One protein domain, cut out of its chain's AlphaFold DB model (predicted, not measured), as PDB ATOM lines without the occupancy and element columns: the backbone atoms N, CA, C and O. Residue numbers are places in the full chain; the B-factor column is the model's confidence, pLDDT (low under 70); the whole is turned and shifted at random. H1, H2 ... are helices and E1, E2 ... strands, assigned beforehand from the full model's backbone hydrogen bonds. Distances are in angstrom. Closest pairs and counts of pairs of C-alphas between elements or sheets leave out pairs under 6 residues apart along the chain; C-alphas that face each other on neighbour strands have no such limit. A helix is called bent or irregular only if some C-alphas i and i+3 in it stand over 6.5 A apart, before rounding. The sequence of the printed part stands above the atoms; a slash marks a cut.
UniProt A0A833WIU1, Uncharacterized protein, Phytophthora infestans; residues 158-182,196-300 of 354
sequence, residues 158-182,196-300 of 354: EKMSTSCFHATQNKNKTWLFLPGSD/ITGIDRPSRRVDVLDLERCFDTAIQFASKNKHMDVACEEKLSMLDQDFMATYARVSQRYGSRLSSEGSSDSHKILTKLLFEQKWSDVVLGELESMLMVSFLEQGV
ATOM      1  N   GLU A 158     164.733 -64.805  82.226       86.12
ATOM      2  CA  GLU A 158     163.271 -64.907  82.288       86.12
ATOM      3  C   GLU A 158     162.825 -66.155  83.063       86.12
ATOM      4  O   GLU A 158     162.144 -66.031  84.078       86.12
ATOM      5  N   LYS A 159     163.278 -67.356  82.659       85.50
ATOM      6  CA  LYS A 159     162.935 -68.618  83.339       85.50
ATOM      7  C   LYS A 159     163.340 -68.600  84.809       85.50
ATOM      8  O   LYS A 159     162.560 -69.015  85.668       85.50
ATOM      9  N   MET A 160     164.549 -68.119  85.105       87.25
ATOM     10  CA  MET A 160     165.039 -68.041  86.477       87.25
ATOM     11  C   MET A 160     164.264 -66.995  87.284       87.25
ATOM     12  O   MET A 160     163.866 -67.289  88.404       87.25
ATOM     13  N   SER A 161     163.966 -65.821  86.717       88.62
ATOM     14  CA  SER A 161     163.203 -64.771  87.409       88.62
ATOM     15  C   SER A 161     161.767 -65.200  87.701       88.62
ATOM     16  O   SER A 161     161.320 -65.045  88.833       88.62
ATOM     17  N   THR A 162     161.072 -65.826  86.746       85.38
ATOM     18  CA  THR A 162     159.734 -66.410  86.958       85.38
ATOM     19  C   THR A 162     159.761 -67.488  88.042       85.38
ATOM     20  O   THR A 162     158.915 -67.513  88.937       85.38
ATOM     21  N   SER A 163     160.782 -68.348  88.026       83.25
ATOM     22  CA  SER A 163     160.942 -69.396  89.037       83.25
ATOM     23  C   SER A 163     161.256 -68.809  90.426       83.25
ATOM     24  O   SER A 163     160.673 -69.246  91.416       83.25
ATOM     25  N   CYS A 164     162.109 -67.780  90.512       87.75
ATOM     26  CA  CYS A 164     162.418 -67.018  91.729       87.75
ATOM     27  C   CYS A 164     161.207 -66.249  92.281       87.75
ATOM     28  O   CYS A 164     161.015 -66.219  93.497       87.75
ATOM     29  N   PHE A 165     160.373 -65.680  91.406       86.12
ATOM     30  CA  PHE A 165     159.123 -65.001  91.759       86.12
ATOM     31  C   PHE A 165     158.134 -65.955  92.436       86.12
ATOM     32  O   PHE A 165     157.524 -65.627  93.456       86.12
ATOM     33  N   HIS A 166     158.033 -67.179  91.914       83.88
ATOM     34  CA  HIS A 166     157.240 -68.257  92.501       83.88
ATOM     35  C   HIS A 166     158.001 -69.095  93.543       83.88
ATOM     36  O   HIS A 166     157.464 -70.090  94.035       83.88
ATOM     37  N   ALA A 167     159.230 -68.729  93.924       85.19
ATOM     38  CA  ALA A 167     159.966 -69.453  94.952       85.19
ATOM     39  C   ALA A 167     159.338 -69.215  96.331       85.19
ATOM     40  O   ALA A 167     159.008 -68.093  96.722       85.19
ATOM     41  N   THR A 168     159.209 -70.284  97.112       79.81
ATOM     42  CA  THR A 168     158.652 -70.235  98.467       79.81
ATOM     43  C   THR A 168     159.651 -70.762  99.484       79.81
ATOM     44  O   THR A 168     160.476 -71.630  99.199       79.81
ATOM     45  N   GLN A 169     159.591 -70.219 100.699       82.50
ATOM     46  CA  GLN A 169     160.419 -70.701 101.794       82.50
ATOM     47  C   GLN A 169     159.837 -72.014 102.335       82.50
ATOM     48  O   GLN A 169     158.713 -72.056 102.837       82.50
ATOM     49  N   ASN A 170     160.611 -73.090 102.241       78.31
ATOM     50  CA  ASN A 170     160.237 -74.420 102.702       78.31
ATOM     51  C   ASN A 170     160.364 -74.545 104.241       78.31
ATOM     52  O   ASN A 170     160.928 -73.687 104.926       78.31
ATOM     53  N   LYS A 171     159.859 -75.645 104.815       78.19
ATOM     54  CA  LYS A 171     159.873 -75.957 106.261       78.19
ATOM     55  C   LYS A 171     161.273 -75.885 106.890       78.19
ATOM     56  O   LYS A 171     161.409 -75.508 108.049       78.19
ATOM     57  N   ASN A 172     162.306 -76.221 106.119       78.62
ATOM     58  CA  ASN A 172     163.728 -76.150 106.480       78.62
ATOM     59  C   ASN A 172     164.342 -74.734 106.356       78.62
ATOM     60  O   ASN A 172     165.555 -74.605 106.487       78.62
ATOM     61  N   LYS A 173     163.526 -73.701 106.094       81.56
ATOM     62  CA  LYS A 173     163.895 -72.284 105.908       81.56
ATOM     63  C   LYS A 173     164.662 -71.939 104.624       81.56
ATOM     64  O   LYS A 173     164.914 -70.756 104.405       81.56
ATOM     65  N   THR A 174     164.951 -72.906 103.753       82.56
ATOM     66  CA  THR A 174     165.544 -72.650 102.428       82.56
ATOM     67  C   THR A 174     164.465 -72.285 101.404       82.56
ATOM     68  O   THR A 174     163.335 -72.768 101.486       82.56
ATOM     69  N   TRP A 175     164.812 -71.480 100.409       80.62
ATOM     70  CA  TRP A 175     163.988 -71.181  99.242       80.62
ATOM     71  C   TRP A 175     163.970 -72.369  98.279       80.62
ATOM     72  O   TRP A 175     165.010 -72.908  97.910       80.62
ATOM     73  N   LEU A 176     162.783 -72.800  97.872       70.19
ATOM     74  CA  LEU A 176     162.603 -73.783  96.809       70.19
ATOM     75  C   LEU A 176     161.627 -73.228  95.779       70.19
ATOM     76  O   LEU A 176     160.667 -72.535  96.124       70.19
ATOM     77  N   PHE A 177     161.843 -73.584  94.519       64.75
ATOM     78  CA  PHE A 177     160.850 -73.388  93.475       64.75
ATOM     79  C   PHE A 177     159.558 -74.126  93.823       64.75
ATOM     80  O   PHE A 177     159.594 -75.253  94.327       64.75
ATOM     81  N   LEU A 178     158.410 -73.517  93.525       48.22
ATOM     82  CA  LEU A 178     157.149 -74.250  93.527       48.22
ATOM     83  C   LEU A 178     157.145 -75.253  92.356       48.22
ATOM     84  O   LEU A 178     157.290 -74.833  91.204       48.22
ATOM     85  N   PRO A 179     156.966 -76.568  92.602       41.25
ATOM     86  CA  PRO A 179     156.952 -77.564  91.532       41.25
ATOM     87  C   PRO A 179     155.677 -77.431  90.685       41.25
ATOM     88  O   PRO A 179     154.646 -78.029  90.996       41.25
ATOM     89  N   GLY A 180     155.740 -76.645  89.609       38.06
ATOM     90  CA  GLY A 180     154.605 -76.480  88.697       38.06
ATOM     91  C   GLY A 180     154.583 -75.246  87.795       38.06
ATOM     92  O   GLY A 180     153.589 -75.093  87.097       38.06
ATOM     93  N   SER A 181     155.612 -74.387  87.790       41.59
ATOM     94  CA  SER A 181     155.508 -73.079  87.118       41.59
ATOM     95  C   SER A 181     155.406 -73.105  85.585       41.59
ATOM     96  O   SER A 181     154.888 -72.128  85.065       41.59
ATOM     97  N   ASP A 182     155.857 -74.149  84.863       40.31
ATOM     98  CA  ASP A 182     155.617 -74.210  83.400       40.31
ATOM     99  C   ASP A 182     155.642 -75.612  82.745       40.31
ATOM    100  O   ASP A 182     154.754 -75.954  81.965       40.31
ATOM    101  N   ILE A 196     164.783 -76.901  88.025       54.28
ATOM    102  CA  ILE A 196     164.312 -76.138  86.855       54.28
ATOM    103  C   ILE A 196     164.395 -76.940  85.548       54.28
ATOM    104  O   ILE A 196     163.664 -76.658  84.606       54.28
ATOM    105  N   THR A 197     165.294 -77.922  85.474       49.72
ATOM    106  CA  THR A 197     165.644 -78.603  84.224       49.72
ATOM    107  C   THR A 197     165.009 -79.977  84.044       49.72
ATOM    108  O   THR A 197     165.118 -80.521  82.953       49.72
ATOM    109  N   GLY A 198     164.411 -80.585  85.080       52.38
ATOM    110  CA  GLY A 198     163.715 -81.885  85.006       52.38
ATOM    111  C   GLY A 198     164.556 -83.122  84.614       52.38
ATOM    112  O   GLY A 198     164.056 -84.253  84.687       52.38
ATOM    113  N   ILE A 199     165.820 -82.942  84.216       51.34
ATOM    114  CA  ILE A 199     166.650 -83.980  83.600       51.34
ATOM    115  C   ILE A 199     167.617 -84.593  84.618       51.34
ATOM    116  O   ILE A 199     168.486 -83.916  85.164       51.34
ATOM    117  N   ASP A 200     167.549 -85.917  84.759       61.16
ATOM    118  CA  ASP A 200     168.525 -86.724  85.504       61.16
ATOM    119  C   ASP A 200     169.798 -86.931  84.655       61.16
ATOM    120  O   ASP A 200     170.131 -88.053  84.271       61.16
ATOM    121  N   ARG A 201     170.497 -85.846  84.296       73.94
ATOM    122  CA  ARG A 201     171.789 -85.901  83.591       73.94
ATOM    123  C   ARG A 201     172.857 -85.102  84.336       73.94
ATOM    124  O   ARG A 201     172.525 -84.072  84.920       73.94
ATOM    125  N   PRO A 202     174.138 -85.493  84.243       79.88
ATOM    126  CA  PRO A 202     175.238 -84.642  84.670       79.88
ATOM    127  C   PRO A 202     175.183 -83.267  83.990       79.88
ATOM    128  O   PRO A 202     174.912 -83.148  82.784       79.88
ATOM    129  N   SER A 203     175.439 -82.223  84.771       83.19
ATOM    130  CA  SER A 203     175.430 -80.846  84.286       83.19
ATOM    131  C   SER A 203     176.637 -80.563  83.397       83.19
ATOM    132  O   SER A 203     177.757 -80.996  83.665       83.19
ATOM    133  N   ARG A 204     176.412 -79.817  82.317       86.44
ATOM    134  CA  ARG A 204     177.458 -79.371  81.391       86.44
ATOM    135  C   ARG A 204     177.972 -78.010  81.838       86.44
ATOM    136  O   ARG A 204     177.236 -77.232  82.436       86.44
ATOM    137  N   ARG A 205     179.194 -77.662  81.425       89.44
ATOM    138  CA  ARG A 205     179.777 -76.331  81.664       89.44
ATOM    139  C   ARG A 205     178.855 -75.186  81.219       89.44
ATOM    140  O   ARG A 205     178.740 -74.214  81.948       89.44
ATOM    141  N   VAL A 206     178.189 -75.313  80.065       87.25
ATOM    142  CA  VAL A 206     177.239 -74.295  79.576       87.25
ATOM    143  C   VAL A 206     176.076 -74.075  80.547       87.25
ATOM    144  O   VAL A 206     175.756 -72.934  80.839       87.25
ATOM    145  N   ASP A 207     175.539 -75.142  81.147       86.00
ATOM    146  CA  ASP A 207     174.417 -75.036  82.087       86.00
ATOM    147  C   ASP A 207     174.825 -74.247  83.356       86.00
ATOM    148  O   ASP A 207     174.019 -73.515  83.919       86.00
ATOM    149  N   VAL A 208     176.091 -74.361  83.785       89.62
ATOM    150  CA  VAL A 208     176.645 -73.608  84.928       89.62
ATOM    151  C   VAL A 208     176.949 -72.151  84.556       89.62
ATOM    152  O   VAL A 208     176.657 -71.261  85.347       89.62
ATOM    153  N   LEU A 209     177.486 -71.892  83.358       91.88
ATOM    154  CA  LEU A 209     177.753 -70.527  82.871       91.88
ATOM    155  C   LEU A 209     176.456 -69.733  82.625       91.88
ATOM    156  O   LEU A 209     176.409 -68.529  82.872       91.88
ATOM    157  N   ASP A 210     175.392 -70.395  82.164       89.44
ATOM    158  CA  ASP A 210     174.070 -69.780  82.019       89.44
ATOM    159  C   ASP A 210     173.480 -69.416  83.395       89.44
ATOM    160  O   ASP A 210     172.926 -68.329  83.570       89.44
ATOM    161  N   LEU A 211     173.638 -70.302  84.389       90.69
ATOM    162  CA  LEU A 211     173.221 -70.077  85.777       90.69
ATOM    163  C   LEU A 211     173.994 -68.915  86.430       90.69
ATOM    164  O   LEU A 211     173.375 -68.045  87.043       90.69
ATOM    165  N   GLU A 212     175.317 -68.875  86.255       93.50
ATOM    166  CA  GLU A 212     176.207 -67.784  86.683       93.50
ATOM    167  C   GLU A 212     175.762 -66.446  86.077       93.50
ATOM    168  O   GLU A 212     175.499 -65.494  86.809       93.50
ATOM    169  N   ARG A 213     175.542 -66.396  84.755       92.06
ATOM    170  CA  ARG A 213     175.032 -65.198  84.071       92.06
ATOM    171  C   ARG A 213     173.686 -64.733  84.639       92.06
ATOM    172  O   ARG A 213     173.488 -63.529  84.821       92.06
ATOM    173  N   CYS A 214     172.759 -65.654  84.921       91.50
ATOM    174  CA  CYS A 214     171.464 -65.310  85.519       91.50
ATOM    175  C   CYS A 214     171.627 -64.718  86.929       91.50
ATOM    176  O   CYS A 214     170.971 -63.729  87.254       91.50
ATOM    177  N   PHE A 215     172.517 -65.293  87.741       93.38
ATOM    178  CA  PHE A 215     172.824 -64.806  89.086       93.38
ATOM    179  C   PHE A 215     173.457 -63.410  89.061       93.38
ATOM    180  O   PHE A 215     172.935 -62.493  89.694       93.38
ATOM    181  N   ASP A 216     174.513 -63.219  88.270       93.31
ATOM    182  CA  ASP A 216     175.187 -61.927  88.116       93.31
ATOM    183  C   ASP A 216     174.225 -60.833  87.650       93.31
ATOM    184  O   ASP A 216     174.234 -59.727  88.191       93.31
ATOM    185  N   THR A 217     173.343 -61.146  86.696       91.19
ATOM    186  CA  THR A 217     172.310 -60.209  86.227       91.19
ATOM    187  C   THR A 217     171.380 -59.784  87.371       91.19
ATOM    188  O   THR A 217     171.089 -58.594  87.510       91.19
ATOM    189  N   ALA A 218     170.965 -60.718  88.233       91.19
ATOM    190  CA  ALA A 218     170.097 -60.434  89.375       91.19
ATOM    191  C   ALA A 218     170.780 -59.604  90.477       91.19
ATOM    192  O   ALA A 218     170.197 -58.636  90.970       91.19
ATOM    193  N   ILE A 219     172.025 -59.922  90.841       91.88
ATOM    194  CA  ILE A 219     172.781 -59.169  91.859       91.88
ATOM    195  C   ILE A 219     173.156 -57.766  91.353       91.88
ATOM    196  O   ILE A 219     173.068 -56.778  92.092       91.88
ATOM    197  N   GLN A 220     173.501 -57.635  90.067       89.75
ATOM    198  CA  GLN A 220     173.711 -56.333  89.433       89.75
ATOM    199  C   GLN A 220     172.419 -55.509  89.391       89.75
ATOM    200  O   GLN A 220     172.466 -54.314  89.676       89.75
ATOM    201  N   PHE A 221     171.269 -56.122  89.089       88.44
ATOM    202  CA  PHE A 221     169.967 -55.456  89.168       88.44
ATOM    203  C   PHE A 221     169.684 -54.942  90.587       88.44
ATOM    204  O   PHE A 221     169.423 -53.753  90.756       88.44
ATOM    205  N   ALA A 222     169.833 -55.788  91.611       86.62
ATOM    206  CA  ALA A 222     169.631 -55.423  93.018       86.62
ATOM    207  C   ALA A 222     170.577 -54.310  93.513       86.62
ATOM    208  O   ALA A 222     170.290 -53.625  94.495       86.62
ATOM    209  N   SER A 223     171.713 -54.118  92.838       83.25
ATOM    210  CA  SER A 223     172.689 -53.066  93.137       83.25
ATOM    211  C   SER A 223     172.484 -51.761  92.355       83.25
ATOM    212  O   SER A 223     173.108 -50.755  92.695       83.25
ATOM    213  N   LYS A 224     171.613 -51.729  91.339       79.50
ATOM    214  CA  LYS A 224     171.288 -50.509  90.582       79.50
ATOM    215  C   LYS A 224     170.226 -49.694  91.330       79.50
ATOM    216  O   LYS A 224     169.045 -49.987  91.233       79.50
ATOM    217  N   ASN A 225     170.624 -48.581  91.957       58.84
ATOM    218  CA  ASN A 225     169.737 -47.642  92.683       58.84
ATOM    219  C   ASN A 225     168.558 -47.032  91.873       58.84
ATOM    220  O   ASN A 225     167.814 -46.213  92.410       58.84
ATOM    221  N   LYS A 226     168.384 -47.377  90.591       61.81
ATOM    222  CA  LYS A 226     167.338 -46.867  89.693       61.81
ATOM    223  C   LYS A 226     166.469 -47.996  89.121       61.81
ATOM    224  O   LYS A 226     166.381 -48.146  87.909       61.81
ATOM    225  N   HIS A 227     165.803 -48.773  89.972       56.50
ATOM    226  CA  HIS A 227     164.875 -49.821  89.512       56.50
ATOM    227  C   HIS A 227     163.765 -49.268  88.589       56.50
ATOM    228  O   HIS A 227     163.396 -49.910  87.613       56.50
ATOM    229  N   MET A 228     163.317 -48.026  88.820       48.28
ATOM    230  CA  MET A 228     162.215 -47.394  88.073       48.28
ATOM    231  C   MET A 228     162.493 -47.135  86.578       48.28
ATOM    232  O   MET A 228     161.536 -47.041  85.819       48.28
ATOM    233  N   ASP A 229     163.758 -47.051  86.145       46.41
ATOM    234  CA  ASP A 229     164.114 -46.910  84.716       46.41
ATOM    235  C   ASP A 229     164.322 -48.281  84.024       46.41
ATOM    236  O   ASP A 229     164.413 -48.349  82.799       46.41
ATOM    237  N   VAL A 230     164.410 -49.387  84.780       51.66
ATOM    238  CA  VAL A 230     164.714 -50.731  84.237       51.66
ATOM    239  C   VAL A 230     163.460 -51.462  83.736       51.66
ATOM    240  O   VAL A 230     163.567 -52.402  82.954       51.66
ATOM    241  N   ALA A 231     162.266 -50.969  84.080       49.88
ATOM    242  CA  ALA A 231     160.982 -51.465  83.570       49.88
ATOM    243  C   ALA A 231     160.836 -51.400  82.029       49.88
ATOM    244  O   ALA A 231     159.897 -51.970  81.478       49.88
ATOM    245  N   CYS A 232     161.753 -50.721  81.330       48.19
ATOM    246  CA  CYS A 232     161.780 -50.607  79.869       48.19
ATOM    247  C   CYS A 232     162.502 -51.762  79.145       48.19
ATOM    248  O   CYS A 232     162.365 -51.872  77.929       48.19
ATOM    249  N   GLU A 233     163.262 -52.620  79.839       62.03
ATOM    250  CA  GLU A 233     163.835 -53.836  79.241       62.03
ATOM    251  C   GLU A 233     162.936 -55.044  79.544       62.03
ATOM    252  O   GLU A 233     162.923 -55.564  80.659       62.03
ATOM    253  N   GLU A 234     162.212 -55.527  78.527       67.19
ATOM    254  CA  GLU A 234     161.272 -56.662  78.613       67.19
ATOM    255  C   GLU A 234     161.873 -57.879  79.345       67.19
ATOM    256  O   GLU A 234     161.243 -58.444  80.241       67.19
ATOM    257  N   LYS A 235     163.144 -58.196  79.057       68.56
ATOM    258  CA  LYS A 235     163.913 -59.314  79.637       68.56
ATOM    259  C   LYS A 235     164.174 -59.193  81.151       68.56
ATOM    260  O   LYS A 235     164.535 -60.184  81.783       68.56
ATOM    261  N   LEU A 236     164.008 -58.005  81.742       81.75
ATOM    262  CA  LEU A 236     164.199 -57.731  83.177       81.75
ATOM    263  C   LEU A 236     162.884 -57.442  83.923       81.75
ATOM    264  O   LEU A 236     162.897 -57.295  85.144       81.75
ATOM    265  N   SER A 237     161.742 -57.421  83.231       83.00
ATOM    266  CA  SER A 237     160.418 -57.166  83.826       83.00
ATOM    267  C   SER A 237     160.076 -58.117  84.985       83.00
ATOM    268  O   SER A 237     159.702 -57.671  86.069       83.00
ATOM    269  N   MET A 238     160.292 -59.425  84.805       85.50
ATOM    270  CA  MET A 238     160.073 -60.446  85.842       85.50
ATOM    271  C   MET A 238     161.000 -60.282  87.055       85.50
ATOM    272  O   MET A 238     160.634 -60.635  88.176       85.50
ATOM    273  N   LEU A 239     162.201 -59.741  86.839       89.56
ATOM    274  CA  LEU A 239     163.192 -59.489  87.881       89.56
ATOM    275  C   LEU A 239     162.785 -58.285  88.744       89.56
ATOM    276  O   LEU A 239     162.878 -58.348  89.972       89.56
ATOM    277  N   ASP A 240     162.262 -57.227  88.114       87.94
ATOM    278  CA  ASP A 240     161.659 -56.093  88.820       87.94
ATOM    279  C   ASP A 240     160.389 -56.506  89.571       87.94
ATOM    280  O   ASP A 240     160.254 -56.190  90.751       87.94
ATOM    281  N   GLN A 241     159.508 -57.309  88.964       88.81
ATOM    282  CA  GLN A 241     158.312 -57.828  89.637       88.81
ATOM    283  C   GLN A 241     158.664 -58.622  90.910       88.81
ATOM    284  O   GLN A 241     158.021 -58.463  91.952       88.81
ATOM    285  N   ASP A 242     159.719 -59.437  90.859       89.75
ATOM    286  CA  ASP A 242     160.240 -60.200  91.995       89.75
ATOM    287  C   ASP A 242     160.924 -59.332  93.067       89.75
ATOM    288  O   ASP A 242     160.807 -59.580  94.280       89.75
ATOM    289  N   PHE A 243     161.590 -58.259  92.646       90.69
ATOM    290  CA  PHE A 243     162.152 -57.259  93.546       90.69
ATOM    291  C   PHE A 243     161.047 -56.440  94.235       90.69
ATOM    292  O   PHE A 243     161.036 -56.346  95.464       90.69
ATOM    293  N   MET A 244     160.045 -55.965  93.494       89.50
ATOM    294  CA  MET A 244     158.858 -55.266  94.003       89.50
ATOM    295  C   MET A 244     158.018 -56.145  94.941       89.50
ATOM    296  O   MET A 244     157.596 -55.686  96.003       89.50
ATOM    297  N   ALA A 245     157.837 -57.435  94.640       89.88
ATOM    298  CA  ALA A 245     157.190 -58.381  95.555       89.88
ATOM    299  C   ALA A 245     158.020 -58.638  96.827       89.88
ATOM    300  O   ALA A 245     157.484 -58.964  97.891       89.88
ATOM    301  N   THR A 246     159.344 -58.482  96.761       89.69
ATOM    302  CA  THR A 246     160.217 -58.523  97.942       89.69
ATOM    303  C   THR A 246     160.106 -57.227  98.753       89.69
ATOM    304  O   THR A 246     159.927 -57.305  99.970       89.69
ATOM    305  N   TYR A 247     160.069 -56.067  98.092       88.94
ATOM    306  CA  TYR A 247     159.825 -54.760  98.708       88.94
ATOM    307  C   TYR A 247     158.479 -54.720  99.442       88.94
ATOM    308  O   TYR A 247     158.431 -54.433 100.635       88.94
ATOM    309  N   ALA A 248     157.389 -55.123  98.781       88.38
ATOM    310  CA  ALA A 248     156.053 -55.158  99.371       88.38
ATOM    311  C   ALA A 248     155.986 -56.041 100.631       88.38
ATOM    312  O   ALA A 248     155.359 -55.662 101.620       88.38
ATOM    313  N   ARG A 249     156.690 -57.185 100.650       87.06
ATOM    314  CA  ARG A 249     156.803 -58.044 101.845       87.06
ATOM    315  C   ARG A 249     157.590 -57.382 102.979       87.06
ATOM    316  O   ARG A 249     157.242 -57.592 104.142       87.06
ATOM    317  N   VAL A 250     158.615 -56.584 102.670       87.06
ATOM    318  CA  VAL A 250     159.334 -55.767 103.664       87.06
ATOM    319  C   VAL A 250     158.419 -54.678 104.217       87.06
ATOM    320  O   VAL A 250     158.232 -54.613 105.431       87.06
ATOM    321  N   SER A 251     157.771 -53.892 103.356       86.06
ATOM    322  CA  SER A 251     156.828 -52.846 103.770       86.06
ATOM    323  C   SER A 251     155.653 -53.406 104.581       86.06
ATOM    324  O   SER A 251     155.254 -52.799 105.568       86.06
ATOM    325  N   GLN A 252     155.136 -54.593 104.253       84.31
ATOM    326  CA  GLN A 252     154.078 -55.235 105.040       84.31
ATOM    327  C   GLN A 252     154.567 -55.682 106.428       84.31
ATOM    328  O   GLN A 252     153.864 -55.489 107.417       84.31
ATOM    329  N   ARG A 253     155.762 -56.283 106.521       78.62
ATOM    330  CA  ARG A 253     156.307 -56.808 107.789       78.62
ATOM    331  C   ARG A 253     156.876 -55.727 108.712       78.62
ATOM    332  O   ARG A 253     156.873 -55.926 109.921       78.62
ATOM    333  N   TYR A 254     157.369 -54.619 108.155       75.75
ATOM    334  CA  TYR A 254     158.155 -53.611 108.880       75.75
ATOM    335  C   TYR A 254     157.667 -52.161 108.689       75.75
ATOM    336  O   TYR A 254     158.232 -51.249 109.289       75.75
ATOM    337  N   GLY A 255     156.634 -51.917 107.874       64.56
ATOM    338  CA  GLY A 255     156.125 -50.570 107.574       64.56
ATOM    339  C   GLY A 255     155.148 -49.990 108.597       64.56
ATOM    340  O   GLY A 255     154.958 -48.777 108.634       64.56
ATOM    341  N   SER A 256     154.556 -50.815 109.466       54.62
ATOM    342  CA  SER A 256     153.629 -50.347 110.503       54.62
ATOM    343  C   SER A 256     154.281 -50.357 111.885       54.62
ATOM    344  O   SER A 256     154.307 -51.397 112.544       54.62
ATOM    345  N   ARG A 257     154.804 -49.191 112.310       52.69
ATOM    346  CA  ARG A 257     154.760 -48.684 113.708       52.69
ATOM    347  C   ARG A 257     155.466 -47.344 113.933       52.69
ATOM    348  O   ARG A 257     155.056 -46.613 114.826       52.69
ATOM    349  N   LEU A 258     156.496 -47.002 113.156       50.28
ATOM    350  CA  LEU A 258     157.253 -45.752 113.318       50.28
ATOM    351  C   LEU A 258     157.555 -45.121 111.953       50.28
ATOM    352  O   LEU A 258     158.564 -45.433 111.322       50.28
ATOM    353  N   SER A 259     156.676 -44.218 111.511       48.88
ATOM    354  CA  SER A 259     156.976 -43.321 110.392       48.88
ATOM    355  C   SER A 259     158.062 -42.335 110.827       48.88
ATOM    356  O   SER A 259     157.840 -41.481 111.682       48.88
ATOM    357  N   SER A 260     159.254 -42.514 110.272       51.97
ATOM    358  CA  SER A 260     160.419 -41.639 110.392       51.97
ATOM    359  C   SER A 260     161.142 -41.693 109.051       51.97
ATOM    360  O   SER A 260     161.213 -42.767 108.450       51.97
ATOM    361  N   GLU A 261     161.676 -40.571 108.568       50.88
ATOM    362  CA  GLU A 261     162.288 -40.478 107.232       50.88
ATOM    363  C   GLU A 261     163.420 -41.504 107.013       50.88
ATOM    364  O   GLU A 261     163.525 -42.078 105.929       50.88
ATOM    365  N   GLY A 262     164.169 -41.868 108.064       56.59
ATOM    366  CA  GLY A 262     165.204 -42.917 108.008       56.59
ATOM    367  C   GLY A 262     164.689 -44.357 107.815       56.59
ATOM    368  O   GLY A 262     165.477 -45.276 107.576       56.59
ATOM    369  N   SER A 263     163.374 -44.583 107.891       61.06
ATOM    370  CA  SER A 263     162.750 -45.891 107.639       61.06
ATOM    371  C   SER A 263     162.814 -46.278 106.155       61.06
ATOM    372  O   SER A 263     163.030 -47.444 105.833       61.06
ATOM    373  N   SER A 264     162.717 -45.296 105.245       70.12
ATOM    374  CA  SER A 264     162.692 -45.528 103.791       70.12
ATOM    375  C   SER A 264     163.978 -46.191 103.289       70.12
ATOM    376  O   SER A 264     163.931 -47.223 102.619       70.12
ATOM    377  N   ASP A 265     165.140 -45.649 103.659       79.12
ATOM    378  CA  ASP A 265     166.433 -46.202 103.237       79.12
ATOM    379  C   ASP A 265     166.746 -47.529 103.935       79.12
ATOM    380  O   ASP A 265     167.253 -48.458 103.304       79.12
ATOM    381  N   SER A 266     166.333 -47.677 105.198       81.81
ATOM    382  CA  SER A 266     166.421 -48.948 105.924       81.81
ATOM    383  C   SER A 266     165.602 -50.056 105.241       81.81
ATOM    384  O   SER A 266     166.078 -51.185 105.101       81.81
ATOM    385  N   HIS A 267     164.393 -49.748 104.752       83.31
ATOM    386  CA  HIS A 267     163.567 -50.693 103.988       83.31
ATOM    387  C   HIS A 267     164.163 -51.028 102.618       83.31
ATOM    388  O   HIS A 267     164.090 -52.189 102.215       83.31
ATOM    389  N   LYS A 268     164.789 -50.070 101.919       86.44
ATOM    390  CA  LYS A 268     165.507 -50.333 100.654       86.44
ATOM    391  C   LYS A 268     166.679 -51.293 100.871       86.44
ATOM    392  O   LYS A 268     166.776 -52.296 100.168       86.44
ATOM    393  N   ILE A 269     167.518 -51.038 101.882       88.62
ATOM    394  CA  ILE A 269     168.653 -51.906 102.243       88.62
ATOM    395  C   ILE A 269     168.161 -53.314 102.604       88.62
ATOM    396  O   ILE A 269     168.673 -54.298 102.074       88.62
ATOM    397  N   LEU A 270     167.129 -53.428 103.448       88.12
ATOM    398  CA  LEU A 270     166.569 -54.726 103.835       88.12
ATOM    399  C   LEU A 270     165.935 -55.473 102.649       88.12
ATOM    400  O   LEU A 270     166.076 -56.690 102.545       88.12
ATOM    401  N   THR A 271     165.276 -54.758 101.734       90.38
ATOM    402  CA  THR A 271     164.733 -55.334 100.492       90.38
ATOM    403  C   THR A 271     165.841 -55.909  99.625       90.38
ATOM    404  O   THR A 271     165.735 -57.062  99.205       90.38
ATOM    405  N   LYS A 272     166.920 -55.144  99.411       91.75
ATOM    406  CA  LYS A 272     168.101 -55.599  98.674       91.75
ATOM    407  C   LYS A 272     168.677 -56.873  99.297       91.75
ATOM    408  O   LYS A 272     168.780 -57.881  98.607       91.75
ATOM    409  N   LEU A 273     168.954 -56.863 100.603       91.12
ATOM    410  CA  LEU A 273     169.525 -58.014 101.311       91.12
ATOM    411  C   LEU A 273     168.645 -59.271 101.212       91.12
ATOM    412  O   LEU A 273     169.155 -60.355 100.948       91.12
ATOM    413  N   LEU A 274     167.323 -59.147 101.381       89.69
ATOM    414  CA  LEU A 274     166.402 -60.287 101.273       89.69
ATOM    415  C   LEU A 274     166.254 -60.800  99.834       89.69
ATOM    416  O   LEU A 274     166.029 -61.995  99.625       89.69
ATOM    417  N   PHE A 275     166.375 -59.919  98.841       92.31
ATOM    418  CA  PHE A 275     166.378 -60.298  97.433       92.31
ATOM    419  C   PHE A 275     167.661 -61.057  97.067       92.31
ATOM    420  O   PHE A 275     167.576 -62.170  96.545       92.31
ATOM    421  N   GLU A 276     168.828 -60.509  97.417       93.06
ATOM    422  CA  GLU A 276     170.138 -61.141  97.208       93.06
ATOM    423  C   GLU A 276     170.230 -62.486  97.945       93.06
ATOM    424  O   GLU A 276     170.668 -63.477  97.359       93.06
ATOM    425  N   GLN A 277     169.737 -62.566  99.188       91.75
ATOM    426  CA  GLN A 277     169.648 -63.815  99.954       91.75
ATOM    427  C   GLN A 277     168.805 -64.870  99.229       91.75
ATOM    428  O   GLN A 277     169.229 -66.020  99.115       91.75
ATOM    429  N   LYS A 278     167.607 -64.501  98.755       91.38
ATOM    430  CA  LYS A 278     166.702 -65.420  98.053       91.38
ATOM    431  C   LYS A 278     167.346 -65.948  96.773       91.38
ATOM    432  O   LYS A 278     167.374 -67.157  96.581       91.38
ATOM    433  N   TRP A 279     167.891 -65.063  95.938       92.81
ATOM    434  CA  TRP A 279     168.560 -65.453  94.694       92.81
ATOM    435  C   TRP A 279     169.792 -66.329  94.951       92.81
ATOM    436  O   TRP A 279     169.946 -67.361  94.304       92.81
ATOM    437  N   SER A 280     170.612 -65.994  95.951       93.00
ATOM    438  CA  SER A 280     171.774 -66.809  96.339       93.00
ATOM    439  C   SER A 280     171.367 -68.210  96.797       93.00
ATOM    440  O   SER A 280     171.939 -69.202  96.350       93.00
ATOM    441  N   ASP A 281     170.355 -68.316  97.660       91.81
ATOM    442  CA  ASP A 281     169.894 -69.609  98.171       91.81
ATOM    443  C   ASP A 281     169.203 -70.455  97.087       91.81
ATOM    444  O   ASP A 281     169.354 -71.676  97.072       91.81
ATOM    445  N   VAL A 282     168.506 -69.818  96.141       90.31
ATOM    446  CA  VAL A 282     167.955 -70.474  94.948       90.31
ATOM    447  C   VAL A 282     169.064 -71.055  94.061       90.31
ATOM    448  O   VAL A 282     169.002 -72.235  93.712       90.31
ATOM    449  N   VAL A 283     170.106 -70.279  93.743       91.50
ATOM    450  CA  VAL A 283     171.240 -70.757  92.930       91.50
ATOM    451  C   VAL A 283     172.003 -71.881  93.633       91.50
ATOM    452  O   VAL A 283     172.332 -72.885  92.999       91.50
ATOM    453  N   LEU A 284     172.199 -71.791  94.952       92.06
ATOM    454  CA  LEU A 284     172.738 -72.898  95.751       92.06
ATOM    455  C   LEU A 284     171.858 -74.155  95.680       92.06
ATOM    456  O   LEU A 284     172.392 -75.260  95.702       92.06
ATOM    457  N   GLY A 285     170.535 -74.009  95.567       89.25
ATOM    458  CA  GLY A 285     169.602 -75.121  95.377       89.25
ATOM    459  C   GLY A 285     169.702 -75.805  94.012       89.25
ATOM    460  O   GLY A 285     169.631 -77.033  93.945       89.25
ATOM    461  N   GLU A 286     169.927 -75.052  92.934       88.25
ATOM    462  CA  GLU A 286     170.209 -75.649  91.623       88.25
ATOM    463  C   GLU A 286     171.577 -76.339  91.614       88.25
ATOM    464  O   GLU A 286     171.655 -77.504  91.230       88.25
ATOM    465  N   LEU A 287     172.634 -75.702  92.134       90.38
ATOM    466  CA  LEU A 287     173.962 -76.326  92.263       90.38
ATOM    467  C   LEU A 287     173.927 -77.601  93.128       90.38
ATOM    468  O   LEU A 287     174.551 -78.603  92.780       90.38
ATOM    469  N   GLU A 288     173.150 -77.601  94.213       89.56
ATOM    470  CA  GLU A 288     172.846 -78.796  95.005       89.56
ATOM    471  C   GLU A 288     172.212 -79.886  94.130       89.56
ATOM    472  O   GLU A 288     172.687 -81.020  94.144       89.56
ATOM    473  N   SER A 289     171.203 -79.560  93.316       85.44
ATOM    474  CA  SER A 289     170.580 -80.526  92.405       85.44
ATOM    475  C   SER A 289     171.552 -81.066  91.346       85.44
ATOM    476  O   SER A 289     171.534 -82.264  91.067       85.44
ATOM    477  N   MET A 290     172.420 -80.222  90.782       86.50
ATOM    478  CA  MET A 290     173.456 -80.635  89.822       86.50
ATOM    479  C   MET A 290     174.444 -81.634  90.445       86.50
ATOM    480  O   MET A 290     174.806 -82.645  89.830       86.50
ATOM    481  N   LEU A 291     174.855 -81.377  91.692       88.19
ATOM    482  CA  LEU A 291     175.719 -82.276  92.454       88.19
ATOM    483  C   LEU A 291     174.995 -83.562  92.860       88.19
ATOM    484  O   LEU A 291     175.590 -84.623  92.754       88.19
ATOM    485  N   MET A 292     173.715 -83.521  93.237       84.75
ATOM    486  CA  MET A 292     172.945 -84.730  93.574       84.75
ATOM    487  C   MET A 292     172.863 -85.743  92.415       84.75
ATOM    488  O   MET A 292     172.710 -86.934  92.678       84.75
ATOM    489  N   VAL A 293     172.992 -85.296  91.157       83.81
ATOM    490  CA  VAL A 293     173.058 -86.172  89.967       83.81
ATOM    491  C   VAL A 293     174.490 -86.621  89.638       83.81
ATOM    492  O   VAL A 293     174.683 -87.733  89.151       83.81
ATOM    493  N   SER A 294     175.495 -85.776  89.888       84.94
ATOM    494  CA  SER A 294     176.884 -86.014  89.445       84.94
ATOM    495  C   SER A 294     177.779 -86.641  90.526       84.94
ATOM    496  O   SER A 294     178.584 -87.521  90.234       84.94
ATOM    497  N   PHE A 295     177.632 -86.190  91.773       87.69
ATOM    498  CA  PHE A 295     178.386 -86.588  92.966       87.69
ATOM    499  C   PHE A 295     177.458 -86.528  94.191       87.69
ATOM    500  O   PHE A 295     177.450 -85.545  94.942       87.69
ATOM    501  N   LEU A 296     176.645 -87.572  94.376       88.25
ATOM    502  CA  LEU A 296     175.549 -87.611  95.351       88.25
ATOM    503  C   LEU A 296     175.980 -87.182  96.763       88.25
ATOM    504  O   LEU A 296     175.293 -86.394  97.412       88.25
ATOM    505  N   GLU A 297     177.135 -87.649  97.228       93.19
ATOM    506  CA  GLU A 297     177.683 -87.344  98.550       93.19
ATOM    507  C   GLU A 297     177.981 -85.845  98.711       93.19
ATOM    508  O   GLU A 297     177.689 -85.269  99.760       93.19
ATOM    509  N   GLN A 298     178.497 -85.194  97.662       93.19
ATOM    510  CA  GLN A 298     178.762 -83.752  97.654       93.19
ATOM    511  C   GLN A 298     177.450 -82.958  97.691       93.19
ATOM    512  O   GLN A 298     177.324 -82.021  98.480       93.19
ATOM    513  N   GLY A 299     176.442 -83.378  96.915       88.44
ATOM    514  CA  GLY A 299     175.098 -82.789  96.949       88.44
ATOM    515  C   GLY A 299     174.430 -82.920  98.324       88.44
ATOM    516  O   GLY A 299     173.881 -81.952  98.851       88.44
ATOM    517  N   VAL A 300     174.552 -84.087  98.970       88.00
ATOM    518  CA  VAL A 300     174.035 -84.329 100.329       88.00
ATOM    519  C   VAL A 300     174.749 -83.466 101.376       88.00
ATOM    520  O   VAL A 300     174.097 -82.969 102.299       88.00
TER     521      VAL A 300
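Overview. This is residues 158 to 182 and 196 to 300 of the 354 residues of an uncharacterized protein of Phytophthora infestans (UniProt A0A833WIU1). Two long helices, H2 and H5, run side by side in opposite ways as a layer along the longest axis, and H4 crosses them steeply on one side with the shorter H1 beside it. The small strand hairpin E1 and E2 packs next to H1 along H5; H6 folds back on the far end of H5, and the loop residues 256 to 261 stick out at its other end. The 130 printed residues have six named helices and two named strands, in the order H1 E1 E2 H2 H3 H4 H5 H6, the strands making an antiparallel sheet; the class is mostly helix. The whole is only just compact, close to loose, with a radius of gyration of the C-alphas of 16.4 A, and spans 52 by 35 by 24 A.

Arrangement. H1, residues 158 to 165, touches H4, residues 234 to 254, at a shallow tilt of 9 degrees, the same way; the closest C-alphas, of Phe 165 and Asp 242, are 4.9 A apart. E1, residues 167 to 169, and E2, residues 175 to 177, form a hairpin, with N 168 and O 176 within hydrogen-bond range at 2.9 A. The closest C-alphas of E2 and H5, residues 262 to 294, are those of Trp 175 and Val 282, 5.9 A apart. H2, residues 205 to 223, touches H5 at a shallow tilt of 6 degrees, opposite ways, closest at the C-alphas of Ala 222 and Lys 272, 5.9 A. H3, residues 227 to 230, touches H4, closest at the C-alphas of His 227 and Asp 240, 7.1 A. H4 touches H5 at a steep tilt of 60 degrees, opposite ways, closest at the C-alphas of Tyr 247 and Thr 271, 5.3 A. H6, residues 296 to 300, touches H5, closest at the C-alphas of Met 292 and Gly 299, 4.4 A. Every O i to N i+4 pair is within hydrogen-bond range in H1, H2, H5 and H6; H4 has 15 of 17, and H3 is too short for such a pair.

Along the chain. H1 begins at C-alpha 158, (163.271, -64.907, 82.288). H2 measures 26.9 A from first to last C-alpha, H4 30.6 A and H5 48.4 A. H4 is irregular, with C-alphas 235 and 238 7.4 A apart. H6 ends at C-alpha 300, (174.035, -84.329, 100.329).

Size, cuts and confidence. The C-alphas farthest apart, of Arg 201 and Ser 260, are 53.0 A apart. Residues 183 to 195 are not printed, and C-alphas 182 and 196 are 9.6 A apart across this cut. Of the links printed whole, H4 to H5 is short and the others are tight. The pLDDT is under 70 in residues 177 to 182, 196 to 200, 225 to 235 and 255 to 263.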